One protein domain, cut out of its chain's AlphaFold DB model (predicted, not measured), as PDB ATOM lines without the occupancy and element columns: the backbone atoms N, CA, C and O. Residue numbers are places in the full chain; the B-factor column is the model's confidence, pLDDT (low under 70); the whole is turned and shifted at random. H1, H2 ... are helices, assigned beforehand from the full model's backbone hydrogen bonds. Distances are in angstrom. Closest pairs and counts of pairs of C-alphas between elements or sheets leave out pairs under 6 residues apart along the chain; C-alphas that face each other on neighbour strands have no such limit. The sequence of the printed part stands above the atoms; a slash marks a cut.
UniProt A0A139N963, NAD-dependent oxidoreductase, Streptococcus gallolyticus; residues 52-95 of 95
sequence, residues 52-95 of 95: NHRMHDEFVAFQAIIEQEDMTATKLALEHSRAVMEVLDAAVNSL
ATOM      1  N   ASN A  52      67.467  67.730 126.076       76.69
ATOM      2  CA  ASN A  52      66.060  67.961 125.742       76.69
ATOM      3  C   ASN A  52      65.876  68.742 124.428       76.69
ATOM      4  O   ASN A  52      64.889  68.561 123.719       76.69
ATOM      5  N   HIS A  53      66.823  69.624 124.093       81.06
ATOM      6  CA  HIS A  53      66.797  70.397 122.856       81.06
ATOM      7  C   HIS A  53      67.875  69.913 121.899       81.06
ATOM      8  O   HIS A  53      69.061  70.012 122.193       81.06
ATOM      9  N   ARG A  54      67.447  69.496 120.704       77.38
ATOM     10  CA  ARG A  54      68.329  69.041 119.623       77.38
ATOM     11  C   ARG A  54      69.429  70.043 119.265       77.38
ATOM     12  O   ARG A  54      70.516  69.620 118.924       77.38
ATOM     13  N   MET A  55      69.124  71.340 119.325       84.06
ATOM     14  CA  MET A  55      70.052  72.399 118.914       84.06
ATOM     15  C   MET A  55      71.054  72.813 119.999       84.06
ATOM     16  O   MET A  55      71.776  73.794 119.823       84.06
ATOM     17  N   HIS A  56      71.015  72.176 121.174       88.12
ATOM     18  CA  HIS A  56      71.804  72.625 122.318       88.12
ATOM     19  C   HIS A  56      73.293  72.708 121.975       88.12
ATOM     20  O   HIS A  56      73.912  73.740 122.232       88.12
ATOM     21  N   ASP A  57      73.832  71.669 121.340       86.19
ATOM     22  CA  ASP A  57      75.251  71.589 121.008       86.19
ATOM     23  C   ASP A  57      75.654  72.666 119.994       86.19
ATOM     24  O   ASP A  57      76.685  73.318 120.173       86.19
ATOM     25  N   GLU A  58      74.828  72.934 118.973       88.44
ATOM     26  CA  GLU A  58      75.095  74.015 118.021       88.44
ATOM     27  C   GLU A  58      75.066  75.390 118.698       88.44
ATOM     28  O   GLU A  58      75.937  76.217 118.438       88.44
ATOM     29  N   PHE A  59      74.109  75.642 119.598       93.06
ATOM     30  CA  PHE A  59      74.047  76.910 120.334       93.06
ATOM     31  C   PHE A  59      75.272  77.123 121.226       93.06
ATOM     32  O   PHE A  59      75.838  78.217 121.218       93.06
ATOM     33  N   VAL A  60      75.699  76.092 121.961       94.00
ATOM     34  CA  VAL A  60      76.906  76.152 122.799       94.00
ATOM     35  C   VAL A  60      78.143  76.413 121.939       94.00
ATOM     36  O   VAL A  60      78.957  77.273 122.278       94.00
ATOM     37  N   ALA A  61      78.267  75.732 120.798       93.31
ATOM     38  CA  ALA A  61      79.377  75.936 119.874       93.31
ATOM     39  C   ALA A  61      79.400  77.364 119.304       93.31
ATOM     40  O   ALA A  61      80.452  78.004 119.299       93.31
ATOM     41  N   PHE A  62      78.255  77.901 118.867       94.62
ATOM     42  CA  PHE A  62      78.184  79.271 118.350       94.62
ATOM     43  C   PHE A  62      78.510  80.313 119.414       94.62
ATOM     44  O   PHE A  62      79.253  81.249 119.126       94.62
ATOM     45  N   GLN A  63      78.000  80.142 120.637       97.62
ATOM     46  CA  GLN A  63      78.336  81.028 121.747       97.62
ATOM     47  C   GLN A  63      79.855  81.051 121.970       97.62
ATOM     48  O   GLN A  63      80.446  82.128 121.994       97.62
ATOM     49  N   ALA A  64      80.491  79.878 122.046       97.75
ATOM     50  CA  ALA A  64      81.931  79.767 122.259       97.75
ATOM     51  C   ALA A  64      82.748  80.439 121.144       97.75
ATOM     52  O   ALA A  64      83.696  81.164 121.441       97.75
ATOM     53  N   ILE A  65      82.365  80.241 119.878       98.00
ATOM     54  CA  ILE A  65      83.032  80.865 118.724       98.00
ATOM     55  C   ILE A  65      82.950  82.393 118.802       98.00
ATOM     56  O   ILE A  65      83.948  83.070 118.562       98.00
ATOM     57  N   ILE A  66      81.775  82.934 119.136       97.44
ATOM     58  CA  ILE A  66      81.545  84.381 119.208       97.44
ATOM     59  C   ILE A  66      82.300  84.991 120.391       97.44
ATOM     60  O   ILE A  66      82.997  85.984 120.216       97.44
ATOM     61  N   GLU A  67      82.185  84.402 121.583       98.38
ATOM     62  CA  GLU A  67      82.817  84.920 122.805       98.38
ATOM     63  C   GLU A  67      84.346  84.918 122.733       98.38
ATOM     64  O   GLU A  67      84.992  85.787 123.315       98.38
ATOM     65  N   GLN A  68      84.922  83.938 122.037       98.12
ATOM     66  CA  GLN A  68      86.372  83.777 121.915       98.12
ATOM     67  C   GLN A  68      86.936  84.403 120.638       98.12
ATOM     68  O   GLN A  68      88.145  84.340 120.423       98.12
ATOM     69  N   GLU A  69      86.076  84.974 119.789       97.81
ATOM     70  CA  GLU A  69      86.440  85.469 118.458       97.81
ATOM     71  C   GLU A  69      87.244  84.424 117.651       97.81
ATOM     72  O   GLU A  69      88.226  84.740 116.972       97.81
ATOM     73  N   ASP A  70      86.851  83.145 117.732       98.44
ATOM     74  CA  ASP A  70      87.595  82.049 117.103       98.44
ATOM     75  C   ASP A  70      87.374  82.035 115.583       98.44
ATOM     76  O   ASP A  70      86.496  81.367 115.021       98.44
ATOM     77  N   MET A  71      88.231  82.780 114.889       97.62
ATOM     78  CA  MET A  71      88.221  82.886 113.434       97.62
ATOM     79  C   MET A  71      88.588  81.573 112.735       97.62
ATOM     80  O   MET A  71      88.199  81.363 111.583       97.62
ATOM     81  N   THR A  72      89.311  80.673 113.408       98.06
ATOM     82  CA  THR A  72      89.671  79.370 112.838       98.06
ATOM     83  C   THR A  72      88.445  78.468 112.799       98.06
ATOM     84  O   THR A  72      88.102  77.948 111.734       98.06
ATOM     85  N   ALA A  73      87.740  78.345 113.926       96.44
ATOM     86  CA  ALA A  73      86.486  77.603 114.003       96.44
ATOM     87  C   ALA A  73      85.416  78.206 113.080       96.44
ATOM     88  O   ALA A  73      84.728  77.472 112.370       96.44
ATOM     89  N   THR A  74      85.342  79.539 113.008       97.44
ATOM     90  CA  THR A  74      84.445  80.252 112.083       97.44
ATOM     91  C   THR A  74      84.692  79.839 110.634       97.44
ATOM     92  O   THR A  74      83.763  79.448 109.925       97.44
ATOM     93  N   LYS A  75      85.950  79.892 110.181       97.94
ATOM     94  CA  LYS A  75      86.304  79.519 108.810       97.94
ATOM     95  C   LYS A  75      85.951  78.060 108.522       97.94
ATOM     96  O   LYS A  75      85.363  77.783 107.479       97.94
ATOM     97  N   LEU A  76      86.250  77.154 109.452       97.19
ATOM     98  CA  LEU A  76      85.945  75.732 109.299       97.19
ATOM     99  C   LEU A  76      84.432  75.481 109.158       97.19
ATOM    100  O   LEU A  76      84.011  74.734 108.274       97.19
ATOM    101  N   ALA A  77      83.609  76.137 109.979       94.12
ATOM    102  CA  ALA A  77      82.152  76.017 109.919       94.12
ATOM    103  C   ALA A  77      81.573  76.550 108.593       94.12
ATOM    104  O   ALA A  77      80.678  75.936 108.001       94.12
ATOM    105  N   LEU A  78      82.109  77.666 108.090       96.69
ATOM    106  CA  LEU A  78      81.714  78.230 106.797       96.69
ATOM    107  C   LEU A  78      82.136  77.333 105.625       96.69
ATOM    108  O   LEU A  78      81.351  77.116 104.702       96.69
ATOM    109  N   GLU A  79      83.346  76.773 105.664       98.12
ATOM    110  CA  GLU A  79      83.829  75.833 104.645       98.12
ATOM    111  C   GLU A  79      82.984  74.559 104.602       98.12
ATOM    112  O   GLU A  79      82.619  74.109 103.515       98.12
ATOM    113  N   HIS A  80      82.615  74.020 105.767       95.31
ATOM    114  CA  HIS A  80      81.702  72.886 105.856       95.31
ATOM    115  C   HIS A  80      80.332  73.213 105.245       95.31
ATOM    116  O   HIS A  80      79.833  72.461 104.409       95.31
ATOM    117  N   SER A  81      79.759  74.369 105.595       95.81
ATOM    118  CA  SER A  81      78.466  74.817 105.057       95.81
ATOM    119  C   SER A  81      78.498  74.953 103.531       95.81
ATOM    120  O   SER A  81      77.570  74.525 102.848       95.81
ATOM    121  N   ARG A  82      79.594  75.489 102.979       98.06
ATOM    122  CA  ARG A  82      79.807  75.590 101.530       98.06
ATOM    123  C   ARG A  82      79.852  74.213 100.863       98.06
ATOM    124  O   ARG A  82      79.194  74.021  99.849       98.06
ATOM    125  N   ALA A  83      80.578  73.257 101.444       97.38
ATOM    126  CA  ALA A  83      80.675  71.900 100.903       97.38
ATOM    127  C   ALA A  83      79.313  71.182 100.868       97.38
ATOM    128  O   ALA A  83      79.009  70.473  99.913       97.38
ATOM    129  N   VAL A  84      78.461  71.395 101.879       95.50
ATOM    130  CA  VAL A  84      77.085  70.867 101.873       95.50
ATOM    131  C   VAL A  84      76.277  71.457 100.716       95.50
ATOM    132  O   VAL A  84      75.598  70.710 100.014       95.50
ATOM    133  N   MET A  85      76.376  72.769 100.477       97.00
ATOM    134  CA  MET A  85      75.665  73.418  99.368       97.00
ATOM    135  C   MET A  85      76.113  72.887  98.004       97.00
ATOM    136  O   MET A  85      75.267  72.616  97.162       97.00
ATOM    137  N   GLU A  86      77.408  72.623  97.815       97.88
ATOM    138  CA  GLU A  86      77.919  72.008  96.579       97.88
ATOM    139  C   GLU A  86      77.294  70.627  96.311       97.88
ATOM    140  O   GLU A  86      76.959  70.301  95.171       97.88
ATOM    141  N   VAL A  87      77.095  69.814  97.356       96.25
ATOM    142  CA  VAL A  87      76.424  68.509  97.233       96.25
ATOM    143  C   VAL A  87      74.945  68.678  96.885       96.25
ATOM    144  O   VAL A  87      74.432  67.937  96.047       96.25
ATOM    145  N   LEU A  88      74.260  69.642  97.506       95.88
ATOM    146  CA  LEU A  88      72.855  69.932  97.208       95.88
ATOM    147  C   LEU A  88      72.680  70.412  95.764       95.88
ATOM    148  O   LEU A  88      71.803  69.908  95.065       95.88
ATOM    149  N   ASP A  89      73.551  71.304  95.294       97.75
ATOM    150  CA  ASP A  89      73.554  71.779  93.909       97.75
ATOM    151  C   ASP A  89      73.781  70.623  92.929       97.75
ATOM    152  O   ASP A  89      73.062  70.486  91.938       97.75
ATOM    153  N   ALA A  90      74.750  69.745  93.208       97.25
ATOM    154  CA  ALA A  90      74.996  68.562  92.387       97.25
ATOM    155  C   ALA A  90      73.785  67.615  92.358       97.25
ATOM    156  O   ALA A  90      73.435  67.107  91.293       97.25
ATOM    157  N   ALA A  91      73.124  67.405  93.500       96.81
ATOM    158  CA  ALA A  91      71.937  66.563  93.594       96.81
ATOM    159  C   ALA A  91      70.774  67.137  92.773       96.81
ATOM    160  O   ALA A  91      70.178  66.406  91.986       96.81
ATOM    161  N   VAL A  92      70.498  68.439  92.898       96.81
ATOM    162  CA  VAL A  92      69.449  69.126  92.124       96.81
ATOM    163  C   VAL A  92      69.719  69.035  90.622       96.81
ATOM    164  O   VAL A  92      68.801  68.758  89.861       96.81
ATOM    165  N   ASN A  93      70.973  69.202  90.198       95.81
ATOM    166  CA  ASN A  93      71.365  69.112  88.787       95.81
ATOM    167  C   ASN A  93      71.395  67.674  88.231       95.81
ATOM    168  O   ASN A  93      71.593  67.494  87.031       95.81
ATOM    169  N   SER A  94      71.255  66.657  89.087       92.62
ATOM    170  CA  SER A  94      71.225  65.239  88.692       92.62
ATOM    171  C   SER A  94      69.812  64.666  88.521       92.62
ATOM    172  O   SER A  94      69.679  63.492  88.168       92.62
ATOM    173  N   LEU A  95      68.785  65.482  88.793       82.44
ATOM    174  CA  LEU A  95      67.367  65.175  88.578       82.44
ATOM    175  C   LEU A  95      66.963  65.414  87.119       82.44
ATOM    176  O   LEU A  95      66.130  64.619  86.627       82.44
TER     177      LEU A  95
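This is residues 52 to 95 of the 95 residues of the protein "NAD-dependent oxidoreductase" of Streptococcus gallolyticus (UniProt A0A139N963). Two helices meet at their ends as an open, flat V, the shorter H1 making one arm and the longer H2 the other, with residues 68 to 70 at the corner. Residues 52 to 60 and 78 to 95 stand free. The printed part has 44 residues with two named helices, H1 then H2, and no named strand: all helix. It is only just extended, close to loose, with a radius of gyration of the C-alphas of 14.1 A and spans of 42 by 29 by 8 A.

H1, residues 56 to 67, and H2, residues 71 to 92, only just touch, with 3 pairs of C-alphas within 8 A, and only at the corner by their tight link. H1 touches with residue 65 alone, H2 with residues 71 to 74 alone; the closest C-alphas, of Ile 65 and Ala 73, are 6.7 A apart. The helices run opposite ways at a steep tilt of 48 degrees. In H1 and H2 every O i to N i+4 pair is within hydrogen-bond range.

H1 begins at C-alpha 56 (71.804, 72.625, 122.318) and measures 16.5 A. H2 measures 31.6 A and ends at C-alpha 92 (69.449, 69.126, 92.124).

The C-alphas farthest apart, of Gln 68 and Leu 95, the chain's last residue, are 42.6 A apart. The printed part has no cut, and no printed residue is under pLDDT 70.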